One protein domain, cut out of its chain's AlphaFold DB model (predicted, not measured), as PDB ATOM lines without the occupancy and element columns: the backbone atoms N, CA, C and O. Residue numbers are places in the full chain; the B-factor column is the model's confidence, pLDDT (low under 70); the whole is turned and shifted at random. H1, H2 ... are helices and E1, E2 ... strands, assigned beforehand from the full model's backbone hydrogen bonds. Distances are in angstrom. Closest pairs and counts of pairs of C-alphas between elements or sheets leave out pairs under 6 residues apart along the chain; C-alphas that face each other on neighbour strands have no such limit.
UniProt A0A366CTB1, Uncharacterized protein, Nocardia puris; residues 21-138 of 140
ATOM      1  N   THR A  21      44.127  38.614  19.620       87.12
ATOM      2  CA  THR A  21      42.723  38.817  19.259       87.12
ATOM      3  C   THR A  21      42.073  37.475  18.988       87.12
ATOM      4  O   THR A  21      42.477  36.728  18.092       87.12
ATOM      5  N   HIS A  22      40.990  37.209  19.706       88.75
ATOM      6  CA  HIS A  22      40.146  36.042  19.502       88.75
ATOM      7  C   HIS A  22      38.746  36.500  19.136       88.75
ATOM      8  O   HIS A  22      38.186  37.374  19.789       88.75
ATOM      9  N   ALA A  23      38.162  35.904  18.103       89.75
ATOM     10  CA  ALA A  23      36.818  36.251  17.674       89.75
ATOM     11  C   ALA A  23      36.020  35.000  17.333       89.75
ATOM     12  O   ALA A  23      36.553  34.042  16.764       89.75
ATOM     13  N   CYS A  24      34.733  35.024  17.652       90.38
ATOM     14  CA  CYS A  24      33.786  34.035  17.170       90.38
ATOM     15  C   CYS A  24      32.436  34.676  16.854       90.38
ATOM     16  O   CYS A  24      32.083  35.742  17.361       90.38
ATOM     17  N   ALA A  25      31.695  34.014  15.975       92.12
ATOM     18  CA  ALA A  25      30.372  34.415  15.536       92.12
ATOM     19  C   ALA A  25      29.463  33.184  15.498       92.12
ATOM     20  O   ALA A  25      29.948  32.053  15.374       92.12
ATOM     21  N   ASN A  26      28.153  33.389  15.625       88.69
ATOM     22  CA  ASN A  26      27.193  32.329  15.324       88.69
ATOM     23  C   ASN A  26      27.070  32.116  13.802       88.69
ATOM     24  O   ASN A  26      27.520  32.936  13.012       88.69
ATOM     25  N   ASP A  27      26.412  31.031  13.383       87.69
ATOM     26  CA  ASP A  27      26.305  30.642  11.963       87.69
ATOM     27  C   ASP A  27      25.658  31.702  11.043       87.69
ATOM     28  O   ASP A  27      25.753  31.596   9.821       87.69
ATOM     29  N   LEU A  28      24.957  32.682  11.620       86.31
ATOM     30  CA  LEU A  28      24.260  33.749  10.902       86.31
ATOM     31  C   LEU A  28      24.937  35.122  11.049       86.31
ATOM     32  O   LEU A  28      24.393  36.103  10.548       86.31
ATOM     33  N   ASP A  29      26.078  35.205  11.744       83.50
ATOM     34  CA  ASP A  29      26.766  36.455  12.106       83.50
ATOM     35  C   ASP A  29      25.847  37.492  12.797       83.50
ATOM     36  O   ASP A  29      26.069  38.705  12.772       83.50
ATOM     37  N   GLU A  30      24.778  37.011  13.436       90.62
ATOM     38  CA  GLU A  30      23.848  37.829  14.215       90.62
ATOM     39  C   GLU A  30      24.426  38.178  15.581       90.62
ATOM     40  O   GLU A  30      24.056  39.187  16.169       90.62
ATOM     41  N   VAL A  31      25.326  37.348  16.102       93.25
ATOM     42  CA  VAL A  31      26.036  37.614  17.348       93.25
ATOM     43  C   VAL A  31      27.509  37.358  17.108       93.25
ATOM     44  O   VAL A  31      27.891  36.231  16.786       93.25
ATOM     45  N   THR A  32      28.323  38.390  17.295       95.00
ATOM     46  CA  THR A  32      29.781  38.308  17.227       95.00
ATOM     47  C   THR A  32      30.380  38.735  18.557       95.00
ATOM     48  O   THR A  32      29.893  39.656  19.212       95.00
ATOM     49  N   ILE A  33      31.438  38.052  18.978       94.25
ATOM     50  CA  ILE A  33      32.221  38.431  20.149       94.25
ATOM     51  C   ILE A  33      33.697  38.433  19.781       94.25
ATOM     52  O   ILE A  33      34.204  37.494  19.170       94.25
ATOM     53  N   HIS A  34      34.364  39.514  20.152       94.62
ATOM     54  CA  HIS A  34      35.784  39.750  19.979       94.62
ATOM     55  C   HIS A  34      36.393  39.978  21.356       94.62
ATOM     56  O   HIS A  34      35.830  40.708  22.171       94.62
ATOM     57  N   VAL A  35      37.520  39.335  21.620       95.00
ATOM     58  CA  VAL A  35      38.291  39.473  22.849       95.00
ATOM     59  C   VAL A  35      39.704  39.857  22.461       95.00
ATOM     60  O   VAL A  35      40.400  39.081  21.806       95.00
ATOM     61  N   ASP A  36      40.108  41.041  22.894       94.81
ATOM     62  CA  ASP A  36      41.431  41.603  22.688       94.81
ATOM     63  C   ASP A  36      42.207  41.568  24.006       94.81
ATOM     64  O   ASP A  36      41.766  42.090  25.034       94.81
ATOM     65  N   VAL A  37      43.372  40.924  23.999       94.44
ATOM     66  CA  VAL A  37      44.252  40.804  25.163       94.44
ATOM     67  C   VAL A  37      45.345  41.856  25.066       94.44
ATOM     68  O   VAL A  37      46.248  41.778  24.231       94.44
ATOM     69  N   HIS A  38      45.275  42.849  25.943       93.50
ATOM     70  CA  HIS A  38      46.221  43.955  25.984       93.50
ATOM     71  C   HIS A  38      47.369  43.700  26.974       93.50
ATOM     72  O   HIS A  38      47.227  42.921  27.915       93.50
ATOM     73  N   PRO A  39      48.505  44.411  26.847       90.56
ATOM     74  CA  PRO A  39      49.594  44.313  27.820       90.56
ATOM     75  C   PRO A  39      49.215  44.795  29.230       90.56
ATOM     76  O   PRO A  39      49.750  44.297  30.220       90.56
ATOM     77  N   GLU A  40      48.304  45.770  29.330       93.56
ATOM     78  CA  GLU A  40      47.925  46.421  30.586       93.56
ATOM     79  C   GLU A  40      46.398  46.597  30.699       93.56
ATOM     80  O   GLU A  40      45.742  46.921  29.702       93.56
ATOM     81  N   PRO A  41      45.811  46.473  31.909       93.75
ATOM     82  CA  PRO A  41      44.371  46.653  32.106       93.75
ATOM     83  C   PRO A  41      43.833  48.021  31.678       93.75
ATOM     84  O   PRO A  41      42.706  48.150  31.206       93.75
ATOM     85  N   GLN A  42      44.641  49.068  31.828       93.94
ATOM     86  CA  GLN A  42      44.283  50.426  31.430       93.94
ATOM     87  C   GLN A  42      44.101  50.546  29.911       93.94
ATOM     88  O   GLN A  42      43.237  51.301  29.461       93.94
ATOM     89  N   SER A  43      44.881  49.795  29.128       93.62
ATOM     90  CA  SER A  43      44.753  49.748  27.670       93.62
ATOM     91  C   SER A  43      43.470  49.040  27.249       93.62
ATOM     92  O   SER A  43      42.721  49.607  26.463       93.62
ATOM     93  N   ALA A  44      43.170  47.881  27.845       94.50
ATOM     94  CA  ALA A  44      41.923  47.156  27.603       94.50
ATOM     95  C   ALA A  44      40.687  47.996  27.946       94.50
ATOM     96  O   ALA A  44      39.719  48.054  27.194       94.50
ATOM     97  N   ARG A  45      40.743  48.726  29.062       95.56
ATOM     98  CA  ARG A  45      39.671  49.647  29.441       95.56
ATOM     99  C   ARG A  45      39.487  50.785  28.440       95.56
ATOM    100  O   ARG A  45      38.356  51.114  28.100       95.56
ATOM    101  N   SER A  46      40.586  51.397  28.001       94.81
ATOM    102  CA  SER A  46      40.533  52.506  27.039       94.81
ATOM    103  C   SER A  46      39.968  52.056  25.695       94.81
ATOM    104  O   SER A  46      39.209  52.798  25.077       94.81
ATOM    105  N   ASP A  47      40.310  50.840  25.271       95.25
ATOM    106  CA  ASP A  47      39.750  50.213  24.080       95.25
ATOM    107  C   ASP A  47      38.232  49.998  24.219       95.25
ATOM    108  O   ASP A  47      37.462  50.479  23.386       95.25
ATOM    109  N   ALA A  48      37.779  49.432  25.344       96.44
ATOM    110  CA  ALA A  48      36.354  49.234  25.604       96.44
ATOM    111  C   ALA A  48      35.545  50.549  25.672       96.44
ATOM    112  O   ALA A  48      34.416  50.652  25.168       96.44
ATOM    113  N   ASP A  49      36.125  51.589  26.281       95.81
ATOM    114  CA  ASP A  49      35.554  52.938  26.308       95.81
ATOM    115  C   ASP A  49      35.443  53.525  24.888       95.81
ATOM    116  O   ASP A  49      34.402  54.086  24.528       95.81
ATOM    117  N   TYR A  50      36.485  53.357  24.067       93.44
ATOM    118  CA  TYR A  50      36.534  53.852  22.691       93.44
ATOM    119  C   TYR A  50      35.540  53.134  21.772       93.44
ATOM    120  O   TYR A  50      34.810  53.788  21.023       93.44
ATOM    121  N   ALA A  51      35.431  51.807  21.873       94.06
ATOM    122  CA  ALA A  51      34.541  50.988  21.049       94.06
ATOM    123  C   ALA A  51      33.058  51.393  21.166       94.06
ATOM    124  O   ALA A  51      32.261  51.164  20.250       94.06
ATOM    125  N   THR A  52      32.686  52.021  22.283       94.06
ATOM    126  CA  THR A  52      31.314  52.460  22.587       94.06
ATOM    127  C   THR A  52      31.166  53.982  22.634       94.06
ATOM    128  O   THR A  52      30.172  54.511  23.154       94.06
ATOM    129  N   GLN A  53      32.143  54.712  22.097       90.44
ATOM    130  CA  GLN A  53      32.066  56.154  21.945       90.44
ATOM    131  C   GLN A  53      31.120  56.506  20.791       90.44
ATOM    132  O   GLN A  53      31.320  56.108  19.645       90.44
ATOM    133  N   ILE A  54      30.082  57.293  21.082       85.38
ATOM    134  CA  ILE A  54      29.227  57.865  20.039       85.38
ATOM    135  C   ILE A  54      29.962  59.081  19.472       85.38
ATOM    136  O   ILE A  54      30.128  60.085  20.164       85.38
ATOM    137  N   SER A  55      30.432  58.979  18.231       82.56
ATOM    138  CA  SER A  55      30.962  60.119  17.484       82.56
ATOM    139  C   SER A  55      29.829  60.968  16.896       82.56
ATOM    140  O   SER A  55      28.735  60.460  16.633       82.56
ATOM    141  N   ASP A  56      30.119  62.241  16.617       83.44
ATOM    142  CA  ASP A  56      29.218  63.160  15.899       83.44
ATOM    143  C   ASP A  56      29.131  62.874  14.384       83.44
ATOM    144  O   ASP A  56      28.525  63.645  13.633       83.44
ATOM    145  N   ASP A  57      29.733  61.774  13.920       83.81
ATOM    146  CA  ASP A  57      29.722  61.369  12.517       83.81
ATOM    147  C   ASP A  57      28.269  61.179  12.032       83.81
ATOM    148  O   ASP A  57      27.495  60.446  12.662       83.81
ATOM    149  N   PRO A  58      27.853  61.826  10.925       81.25
ATOM    150  CA  PRO A  58      26.515  61.648  10.368       81.25
ATOM    151  C   PRO A  58      26.188  60.199   9.970       81.25
ATOM    152  O   PRO A  58      25.006  59.874   9.876       81.25
ATOM    153  N   TYR A  59      27.190  59.345   9.754       82.19
ATOM    154  CA  TYR A  59      27.026  57.934   9.400       82.19
ATOM    155  C   TYR A  59      27.087  56.989  10.606       82.19
ATOM    156  O   TYR A  59      27.009  55.776  10.422       82.19
ATOM    157  N   ASN A  60      27.215  57.507  11.832       84.44
ATOM    158  CA  ASN A  60      27.204  56.679  13.032       84.44
ATOM    159  C   ASN A  60      25.816  56.032  13.220       84.44
ATOM    160  O   ASN A  60      24.844  56.747  13.497       84.44
ATOM    161  N   PRO A  61      25.696  54.695  13.137       84.75
ATOM    162  CA  PRO A  61      24.400  54.033  13.208       84.75
ATOM    163  C   PRO A  61      23.827  54.031  14.639       84.75
ATOM    164  O   PRO A  61      22.642  53.799  14.844       84.75
ATOM    165  N   PHE A  62      24.627  54.368  15.653       89.31
ATOM    166  CA  PHE A  62      24.178  54.444  17.045       89.31
ATOM    167  C   PHE A  62      23.746  55.850  17.474       89.31
ATOM    168  O   PHE A  62      23.538  56.083  18.662       89.31
ATOM    169  N   LYS A  63      23.579  56.798  16.541       84.62
ATOM    170  CA  LYS A  63      23.218  58.188  16.870       84.62
ATOM    171  C   LYS A  63      21.871  58.321  17.598       84.62
ATOM    172  O   LYS A  63      21.738  59.198  18.447       84.62
ATOM    173  N   SER A  64      20.894  57.468  17.282       84.38
ATOM    174  CA  SER A  64      19.608  57.363  17.995       84.38
ATOM    175  C   SER A  64      19.592  56.267  19.070       84.38
ATOM    176  O   SER A  64      18.595  56.111  19.774       84.38
ATOM    177  N   GLY A  65      20.686  55.515  19.216       90.50
ATOM    178  CA  GLY A  65      20.793  54.419  20.168       90.50
ATOM    179  C   GLY A  65      20.861  54.899  21.617       90.50
ATOM    180  O   GLY A  65      21.341  55.991  21.926       90.50
ATOM    181  N   VAL A  66      20.416  54.045  22.534       95.44
ATOM    182  CA  VAL A  66      20.544  54.297  23.970       95.44
ATOM    183  C   VAL A  66      21.910  53.807  24.435       95.44
ATOM    184  O   VAL A  66      22.230  52.623  24.305       95.44
ATOM    185  N   ARG A  67      22.702  54.718  25.012       96.00
ATOM    186  CA  ARG A  67      23.985  54.404  25.647       96.00
ATOM    187  C   ARG A  67      23.819  54.197  27.147       96.00
ATOM    188  O   ARG A  67      23.444  55.124  27.858       96.00
ATOM    189  N   LEU A  68      24.175  53.011  27.626       97.12
ATOM    190  CA  LEU A  68      24.205  52.650  29.041       97.12
ATOM    191  C   LEU A  68      25.651  52.337  29.454       97.12
ATOM    192  O   LEU A  68      26.125  51.235  29.177       97.12
ATOM    193  N   PRO A  69      26.378  53.287  30.072       96.75
ATOM    194  CA  PRO A  69      27.732  53.040  30.558       96.75
ATOM    195  C   PRO A  69      27.744  51.936  31.615       96.75
ATOM    196  O   PRO A  69      26.860  51.901  32.475       96.75
ATOM    197  N   PHE A  70      28.762  51.076  31.585       95.44
ATOM    198  CA  PHE A  70      29.041  50.224  32.736       95.44
ATOM    199  C   PHE A  70      29.671  51.047  33.864       95.44
ATOM    200  O   PHE A  70      30.060  52.207  33.690       95.44
ATOM    201  N   ASP A  71      29.744  50.455  35.053       89.31
ATOM    202  CA  ASP A  71      30.379  51.110  36.186       89.31
ATOM    203  C   ASP A  71      31.910  51.198  36.031       89.31
ATOM    204  O   ASP A  71      32.532  50.712  35.079       89.31
ATOM    205  N   GLY A  72      32.540  51.841  37.015       82.69
ATOM    206  CA  GLY A  72      33.978  52.065  37.018       82.69
ATOM    207  C   GLY A  72      34.837  50.797  37.076       82.69
ATOM    208  O   GLY A  72      36.048  50.936  36.920       82.69
ATOM    209  N   SER A  73      34.267  49.610  37.300       85.38
ATOM    210  CA  SER A  73      35.007  48.343  37.330       85.38
ATOM    211  C   SER A  73      35.238  47.750  35.939       85.38
ATOM    212  O   SER A  73      36.271  47.121  35.729       85.38
ATOM    213  N   ARG A  74      34.331  48.009  34.990       89.81
ATOM    214  CA  ARG A  74      34.362  47.448  33.629       89.81
ATOM    215  C   ARG A  74      34.795  48.448  32.560       89.81
ATOM    216  O   ARG A  74      35.453  48.058  31.600       89.81
ATOM    217  N   GLY A  75      34.444  49.729  32.709       93.25
ATOM    218  CA  GLY A  75      34.525  50.674  31.586       93.25
ATOM    219  C   GLY A  75      33.594  50.280  30.430       93.25
ATOM    220  O   GLY A  75      32.827  49.324  30.535       93.25
ATOM    221  N   GLY A  76      33.639  51.028  29.335       96.69
ATOM    222  CA  GLY A  76      32.788  50.807  28.173       96.69
ATOM    223  C   GLY A  76      31.304  51.070  28.440       96.69
ATOM    224  O   GLY A  76      30.910  51.801  29.359       96.69
ATOM    225  N   ALA A  77      30.453  50.512  27.583       97.94
ATOM    226  CA  ALA A  77      29.009  50.703  27.631       97.94
ATOM    227  C   ALA A  77      28.261  49.656  26.799       97.94
ATOM    228  O   ALA A  77      28.829  48.936  25.980       97.94
ATOM    229  N   LYS A  78      26.939  49.658  26.947       97.88
ATOM    230  CA  LYS A  78      25.999  49.111  25.968       97.88
ATOM    231  C   LYS A  78      25.510  50.251  25.080       97.88
ATOM    232  O   LYS A  78      25.091  51.285  25.595       97.88
ATOM    233  N   LEU A  79      25.525  50.058  23.771       97.25
ATOM    234  CA  LEU A  79      24.852  50.882  22.775       97.25
ATOM    235  C   LEU A  79      23.772  50.021  22.138       97.25
ATOM    236  O   LEU A  79      24.096  49.068  21.440       97.25
ATOM    237  N   ILE A  80      22.501  50.324  22.388       96.94
ATOM    238  CA  ILE A  80      21.383  49.526  21.873       96.94
ATOM    239  C   ILE A  80      20.517  50.415  20.984       96.94
ATOM    240  O   ILE A  80      19.958  51.409  21.451       96.94
ATOM    241  N   SER A  81      20.402  50.050  19.709       95.31
ATOM    242  CA  SER A  81      19.517  50.684  18.735       95.31
ATOM    243  C   SER A  81      18.470  49.674  18.279       95.31
ATOM    244  O   SER A  81      18.705  48.885  17.364       95.31
ATOM    245  N   THR A  82      17.298  49.681  18.923       94.69
ATOM    246  CA  THR A  82      16.167  48.834  18.501       94.69
ATOM    247  C   THR A  82      15.590  49.288  17.164       94.69
ATOM    248  O   THR A  82      15.106  48.463  16.402       94.69
ATOM    249  N   GLU A  83      15.704  50.579  16.837       92.69
ATOM    250  CA  GLU A  83      15.296  51.146  15.546       92.69
ATOM    251  C   GLU A  83      16.044  50.498  14.376       92.69
ATOM    252  O   GLU A  83      15.432  50.114  13.385       92.69
ATOM    253  N   LEU A  84      17.368  50.360  14.498       92.56
ATOM    254  CA  LEU A  84      18.201  49.756  13.457       92.56
ATOM    255  C   LEU A  84      18.416  48.256  13.652       92.56
ATOM    256  O   LEU A  84      18.982  47.610  12.777       92.56
ATOM    257  N   GLY A  85      17.973  47.705  14.784       94.25
ATOM    258  CA  GLY A  85      18.184  46.304  15.107       94.25
ATOM    259  C   GLY A  85      19.661  45.974  15.319       94.25
ATOM    260  O   GLY A  85      20.112  44.903  14.940       94.25
ATOM    261  N   ILE A  86      20.438  46.893  15.889       94.69
ATOM    262  CA  ILE A  86      21.858  46.659  16.165       94.69
ATOM    263  C   ILE A  86      22.193  47.063  17.594       94.69
ATOM    264  O   ILE A  86      21.728  48.084  18.109       94.69
ATOM    265  N   SER A  87      23.031  46.267  18.243       97.06
ATOM    266  CA  SER A  87      23.617  46.589  19.536       97.06
ATOM    267  C   SER A  87      25.120  46.382  19.491       97.06
ATOM    268  O   SER A  87      25.591  45.370  18.982       97.06
ATOM    269  N   ARG A  88      25.864  47.325  20.062       97.44
ATOM    270  CA  ARG A  88      27.299  47.207  20.305       97.44
ATOM    271  C   ARG A  88      27.552  47.344  21.790       97.44
ATOM    272  O   ARG A  88      27.145  48.321  22.410       97.44
ATOM    273  N   VAL A  89      28.233  46.376  22.366       98.19
ATOM    274  CA  VAL A  89      28.534  46.343  23.788       98.19
ATOM    275  C   VAL A  89      30.018  46.125  23.933       98.19
ATOM    276  O   VAL A  89      30.574  45.242  23.293       98.19
ATOM    277  N   SER A  90      30.660  46.923  24.771       98.12
ATOM    278  CA  SER A  90      32.054  46.684  25.095       98.12
ATOM    279  C   SER A  90      32.328  46.936  26.562       98.12
ATOM    280  O   SER A  90      31.722  47.823  27.168       98.12
ATOM    281  N   TRP A  91      33.195  46.106  27.130       98.12
ATOM    282  CA  TRP A  91      33.627  46.157  28.518       98.12
ATOM    283  C   TRP A  91      35.041  45.590  28.635       98.12
ATOM    284  O   TRP A  91      35.515  44.890  27.743       98.12
ATOM    285  N   SER A  92      35.710  45.880  29.746       97.12
ATOM    286  CA  SER A  92      37.019  45.310  30.057       97.12
ATOM    287  C   SER A  92      36.993  44.476  31.334       97.12
ATOM    288  O   SER A  92      36.223  44.747  32.259       97.12
ATOM    289  N   ASN A  93      37.859  43.466  31.385       95.50
ATOM    290  CA  ASN A  93      38.083  42.619  32.550       95.50
ATOM    291  C   ASN A  93      39.575  42.273  32.674       95.50
ATOM    292  O   ASN A  93      40.121  41.418  31.964       95.50
ATOM    293  N   GLY A  94      40.259  42.979  33.577       93.81
ATOM    294  CA  GLY A  94      41.713  42.924  33.670       93.81
ATOM    295  C   GLY A  94      42.339  43.386  32.356       93.81
ATOM    296  O   GLY A  94      42.066  44.488  31.904       93.81
ATOM    297  N   VAL A  95      43.166  42.535  31.754       94.69
ATOM    298  CA  VAL A  95      43.848  42.802  30.476       94.69
ATOM    299  C   VAL A  95      42.990  42.539  29.232       94.69
ATOM    300  O   VAL A  95      43.461  42.764  28.124       94.69
ATOM    301  N   HIS A  96      41.753  42.067  29.392       95.62
ATOM    302  CA  HIS A  96      40.876  41.724  28.272       95.62
ATOM    303  C   HIS A  96      39.932  42.887  27.969       95.62
ATOM    304  O   HIS A  96      39.243  43.357  28.877       95.62
ATOM    305  N   SER A  97      39.891  43.334  26.719       96.88
ATOM    306  CA  SER A  97      38.803  44.131  26.153       96.88
ATOM    307  C   SER A  97      37.870  43.178  25.420       96.88
ATOM    308  O   SER A  97      38.329  42.284  24.712       96.88
ATOM    309  N   VAL A  98      36.565  43.314  25.626       97.31
ATOM    310  CA  VAL A  98      35.567  42.484  24.957       97.31
ATOM    311  C   VAL A  98      34.635  43.383  24.169       97.31
ATOM    312  O   VAL A  98      34.113  44.363  24.697       97.31
ATOM    313  N   LEU A  99      34.405  43.035  22.910       97.69
ATOM    314  CA  LEU A  99      33.444  43.671  22.023       97.69
ATOM    315  C   LEU A  99      32.415  42.627  21.594       97.69
ATOM    316  O   LEU A  99      32.749  41.617  20.988       97.69
ATOM    317  N   LEU A 100      31.156  42.888  21.911       97.62
ATOM    318  CA  LEU A 100      29.998  42.090  21.533       97.62
ATOM    319  C   LEU A 100      29.136  42.914  20.582       97.62
ATOM    320  O   LEU A 100      28.684  44.006  20.941       97.62
ATOM    321  N   GLU A 101      28.859  42.381  19.399       96.81
ATOM    322  CA  GLU A 101      27.880  42.955  18.480       96.81
ATOM    323  C   GLU A 101      26.704  41.997  18.312       96.81
ATOM    324  O   GLU A 101      26.873  40.784  18.186       96.81
ATOM    325  N   ILE A 102      25.494  42.551  18.366       96.19
ATOM    326  CA  ILE A 102      24.244  41.811  18.203       96.19
ATOM    327  C   ILE A 102      23.432  42.499  17.113       96.19
ATOM    328  O   ILE A 102      23.009  43.644  17.285       96.19
ATOM    329  N   ASN A 103      23.172  41.781  16.030       94.88
ATOM    330  CA  ASN A 103      22.178  42.119  15.027       94.88
ATOM    331  C   ASN A 103      20.858  41.443  15.415       94.88
ATOM    332  O   ASN A 103      20.772  40.230  15.587       94.88
ATOM    333  N   SER A 104      19.819  42.246  15.580       92.69
ATOM    334  CA  SER A 104      18.470  41.838  15.947       92.69
ATOM    335  C   SER A 104      17.464  42.373  14.933       92.69
ATOM    336  O   SER A 104      17.748  43.310  14.195       92.69
ATOM    337  N   ASP A 105      16.240  41.849  14.940       92.19
ATOM    338  CA  ASP A 105      15.163  42.448  14.142       92.19
ATOM    339  C   ASP A 105      14.924  43.926  14.539       92.19
ATOM    340  O   ASP A 105      14.698  44.190  15.727       92.19
ATOM    341  N   PRO A 106      14.938  44.879  13.585       93.31
ATOM    342  CA  PRO A 106      14.623  46.275  13.859       93.31
ATOM    343  C   PRO A 106      13.146  46.458  14.217       93.31
ATOM    344  O   PRO A 106      12.266  45.712  13.772       93.31
ATOM    345  N   GLU A 107      12.848  47.497  14.988       92.69
ATOM    346  CA  GLU A 107      11.477  47.866  15.319       92.69
ATOM    347  C   GLU A 107      10.772  48.512  14.126       92.69
ATOM    348  O   GLU A 107      11.155  49.570  13.630       92.69
ATOM    349  N   VAL A 108       9.685  47.878  13.680       92.50
ATOM    350  CA  VAL A 108       8.849  48.376  12.585       92.50
ATOM    351  C   VAL A 108       7.572  48.994  13.161       92.50
ATOM    352  O   VAL A 108       6.807  48.291  13.831       92.50
ATOM    353  N   PRO A 109       7.282  50.283  12.890       90.19
ATOM    354  CA  PRO A 109       6.076  50.936  13.384       90.19
ATOM    355  C   PRO A 109       4.799  50.165  13.033       90.19
ATOM    356  O   PRO A 109       4.559  49.814  11.878       90.19
ATOM    357  N   GLY A 110       3.956  49.919  14.037       92.31
ATOM    358  CA  GLY A 110       2.690  49.197  13.875       92.31
ATOM    359  C   GLY A 110       2.801  47.670  13.928       92.31
ATOM    360  O   GLY A 110       1.767  47.004  13.890       92.31
ATOM    361  N   LEU A 111       4.007  47.109  14.066       92.75
ATOM    362  CA  LEU A 111       4.221  45.685  14.324       92.75
ATOM    363  C   LEU A 111       4.712  45.458  15.762       92.75
ATOM    364  O   LEU A 111       5.423  46.302  16.310       92.75
ATOM    365  N   PRO A 112       4.357  44.327  16.399       91.25
ATOM    366  CA  PRO A 112       4.954  43.950  17.674       91.25
ATOM    367  C   PRO A 112       6.473  43.798  17.546       91.25
ATOM    368  O   PRO A 112       6.953  43.082  16.665       91.25
ATOM    369  N   SER A 113       7.217  44.444  18.446       92.06
ATOM    370  CA  SER A 113       8.672  44.300  18.533       92.06
ATOM    371  C   SER A 113       9.037  42.867  18.921       92.06
ATOM    372  O   SER A 113       8.521  42.329  19.905       92.06
ATOM    373  N   ARG A 114       9.918  42.238  18.138       91.19
ATOM    374  CA  ARG A 114      10.450  40.900  18.436       91.19
ATOM    375  C   ARG A 114      11.571  40.944  19.468       91.19
ATOM    376  O   ARG A 114      11.649  40.058  20.314       91.19
ATOM    377  N   HIS A 115      12.384  41.996  19.430       93.00
ATOM    378  CA  HIS A 115      13.513  42.206  20.332       93.00
ATOM    379  C   HIS A 115      13.403  43.583  21.001       93.00
ATOM    380  O   HIS A 115      14.186  44.484  20.703       93.00
ATOM    381  N   PRO A 116      12.419  43.778  21.901       94.12
ATOM    382  CA  PRO A 116      12.257  45.056  22.574       94.12
ATOM    383  C   PRO A 116      13.468  45.347  23.460       94.12
ATOM    384  O   PRO A 116      14.108  44.426  23.984       94.12
ATOM    385  N   PHE A 117      13.724  46.635  23.684       95.38
ATOM    386  CA  PHE A 117      14.892  47.137  24.411       95.38
ATOM    387  C   PHE A 117      15.201  46.366  25.703       95.38
ATOM    388  O   PHE A 117      16.316  45.885  25.884       95.38
ATOM    389  N   ASP A 118      14.211  46.180  26.580       96.00
ATOM    390  CA  ASP A 118      14.405  45.512  27.876       96.00
ATOM    391  C   ASP A 118      14.845  44.049  27.746       96.00
ATOM    392  O   ASP A 118      15.525  43.515  28.625       96.00
ATOM    393  N   THR A 119      14.448  43.383  26.660       95.25
ATOM    394  CA  THR A 119      14.856  42.003  26.383       95.25
ATOM    395  C   THR A 119      16.308  41.960  25.935       95.25
ATOM    396  O   THR A 119      17.078  41.184  26.497       95.25
ATOM    397  N   LEU A 120      16.699  42.831  24.998       96.19
ATOM    398  CA  LEU A 120      18.091  42.956  24.555       96.19
ATOM    399  C   LEU A 120      19.012  43.359  25.708       96.19
ATOM    400  O   LEU A 120      20.035  42.720  25.929       96.19
ATOM    401  N   ASN A 121      18.621  44.356  26.502       97.81
ATOM    402  CA  ASN A 121      19.411  44.827  27.634       97.81
ATOM    403  C   ASN A 121      19.670  43.710  28.661       97.81
ATOM    404  O   ASN A 121      20.802  43.535  29.107       97.81
ATOM    405  N   ARG A 122      18.641  42.915  28.986       97.25
ATOM    406  CA  ARG A 122      18.767  41.779  29.911       97.25
ATOM    407  C   ARG A 122      19.615  40.647  29.332       97.25
ATOM    408  O   ARG A 122      20.393  40.048  30.068       97.25
ATOM    409  N   LEU A 123      19.455  40.339  28.045       95.62
ATOM    410  CA  LEU A 123      20.275  39.337  27.363       95.62
ATOM    411  C   LEU A 123      21.753  39.740  27.395       95.62
ATOM    412  O   LEU A 123      22.603  38.929  27.749       95.62
ATOM    413  N   ILE A 124      22.046  41.004  27.088       97.38
ATOM    414  CA  ILE A 124      23.398  41.562  27.145       97.38
ATOM    415  C   ILE A 124      23.981  41.421  28.554       97.38
ATOM    416  O   ILE A 124      25.105  40.950  28.685       97.38
ATOM    417  N   ASP A 125      23.226  41.763  29.604       97.44
ATOM    418  CA  ASP A 125      23.685  41.574  30.990       97.44
ATOM    419  C   ASP A 125      24.068  40.119  31.279       97.44
ATOM    420  O   ASP A 125      25.112  39.852  31.867       97.44
ATOM    421  N   GLN A 126      23.254  39.163  30.825       97.00
ATOM    422  CA  GLN A 126      23.539  37.740  31.012       97.00
ATOM    423  C   GLN A 126      24.806  37.295  30.274       97.00
ATOM    424  O   GLN A 126      25.587  36.523  30.830       97.00
ATOM    425  N   ILE A 127      25.020  37.780  29.047       95.62
ATOM    426  CA  ILE A 127      26.220  37.471  28.259       95.62
ATOM    427  C   ILE A 127      27.464  38.049  28.937       95.62
ATOM    428  O   ILE A 127      28.438  37.320  29.111       95.62
ATOM    429  N   VAL A 128      27.420  39.316  29.357       95.94
ATOM    430  CA  VAL A 128      28.546  39.996  30.020       95.94
ATOM    431  C   VAL A 128      28.941  39.268  31.302       95.94
ATOM    432  O   VAL A 128      30.104  38.909  31.466       95.94
ATOM    433  N   GLU A 129      27.981  38.975  32.185       95.50
ATOM    434  CA  GLU A 129      28.266  38.272  33.443       95.50
ATOM    435  C   GLU A 129      28.803  36.850  33.204       95.50
ATOM    436  O   GLU A 129      29.699  36.381  33.912       95.50
ATOM    437  N   HIS A 130      28.295  36.151  32.183       94.88
ATOM    438  CA  HIS A 130      28.803  34.826  31.841       94.88
ATOM    439  C   HIS A 130      30.232  34.887  31.289       94.88
ATOM    440  O   HIS A 130      31.099  34.151  31.766       94.88
ATOM    441  N   ALA A 131      30.495  35.780  30.338       93.44
ATOM    442  CA  ALA A 131      31.813  35.971  29.744       93.44
ATOM    443  C   ALA A 131      32.855  36.385  30.795       93.44
ATOM    444  O   ALA A 131      33.934  35.794  30.844       93.44
ATOM    445  N   ASP A 132      32.510  37.298  31.706       93.31
ATOM    446  CA  ASP A 132      33.387  37.695  32.812       93.31
ATOM    447  C   ASP A 132      33.779  36.507  33.693       93.31
ATOM    448  O   ASP A 132      34.940  36.382  34.093       93.31
ATOM    449  N   SER A 133      32.837  35.598  33.964       92.62
ATOM    450  CA  SER A 133      33.125  34.390  34.741       92.62
ATOM    451  C   SER A 133      34.116  33.456  34.032       92.62
ATOM    452  O   SER A 133      34.995  32.876  34.678       92.62
ATOM    453  N   LEU A 134      34.021  33.339  32.703       92.69
ATOM    454  CA  LEU A 134      34.912  32.500  31.900       92.69
ATOM    455  C   LEU A 134      36.313  33.108  31.818       92.69
ATOM    456  O   LEU A 134      37.285  32.405  32.107       92.69
ATOM    457  N   ILE A 135      36.402  34.413  31.544       90.88
ATOM    458  CA  ILE A 135      37.658  35.175  31.498       90.88
ATOM    459  C   ILE A 135      38.385  35.087  32.842       90.88
ATOM    460  O   ILE A 135      39.551  34.696  32.888       90.88
ATOM    461  N   ALA A 136      37.691  35.350  33.953       88.56
ATOM    462  CA  ALA A 136      38.282  35.289  35.290       88.56
ATOM    463  C   ALA A 136      38.790  33.884  35.658       88.56
ATOM    464  O   ALA A 136      39.750  33.742  36.416       88.56
ATOM    465  N   SER A 137      38.152  32.836  35.129       89.25
ATOM    466  CA  SER A 137      38.555  31.445  35.365       89.25
ATOM    467  C   SER A 137      39.653  30.939  34.421       89.25
ATOM    468  O   SER A 137      40.199  29.861  34.667       89.25
ATOM    469  N   GLY A 138      39.961  31.675  33.347       83.62
ATOM    470  CA  GLY A 138      40.859  31.230  32.276       83.62
ATOM    471  C   GLY A 138      40.312  30.050  31.459       83.62
ATOM    472  O   GLY A 138      41.091  29.307  30.870       83.62
TER     473      GLY A 138
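This is residues 21 to 138 of the 140 residues of an uncharacterized protein of Nocardia puris (UniProt A0A366CTB1). A twisted slab of six strands lies between two helices, the long H2 over one face and the short H1 over the other: three layers, with helices on both faces of a sheet. The edge strand E1 is covered by neither helix. The 118 printed residues run E1, E2, H1, E3, E4, E5, E6, H2, and the antiparallel sheet runs E1, E2, E6, E5, E4, E3. This mixed helix and strand domain is compact, with a radius of gyration of the C-alphas of 14.3 A, and only just elongated, spanning 48 by 32 by 24 A.

Start at the hairpin of E1, residues 21 to 25, and E2, residues 31 to 37, where N 22 and O 35 are 2.9 A apart. Beside E2 find E6, residues 96 to 103, with N 34 to O 99 at 2.8 A. E3, residues 66 to 69, E4, residues 77 to 81, E5, residues 86 to 93, and E6 form a meander, each strand the antiparallel neighbour of the one before; look for N 68 to O 78 at 2.8 A, N 79 to O 88 at 2.7 A and N 89 to O 100 at 2.8 A. H2, residues 117 to 137, is on one face at a height over the sheet of 9.6 A, over E6, E5 and E4, and runs only just along the strands, at 29 degrees to E5 on the local plane; its closest C-alphas to E5 are Asp 132 and Asn 93, 6.8 A. H1, residues 41 to 51, is on the opposite face at a height of 6.5 A; its closest C-alphas to E5 are Ala 48 and Ser 90, 5.0 A. In H1 and H2 every O i to N i+4 pair is within hydrogen-bond range.

Find C-alpha 21 at (42.723, 38.817, 19.259), where E1 begins. E5 is 23.4 A long, E6 22.9 A, E2 20.1 A and H1 15.4 A. H2 runs 30.4 A to C-alpha 137 at (38.555, 31.445, 35.365).

The farthest C-alphas, of Pro 39 and Gly 110, are 49.2 A apart. The links H1 to E3 and E6 to H2 are long. The printed part has no cut, and no printed residue has pLDDT under 70.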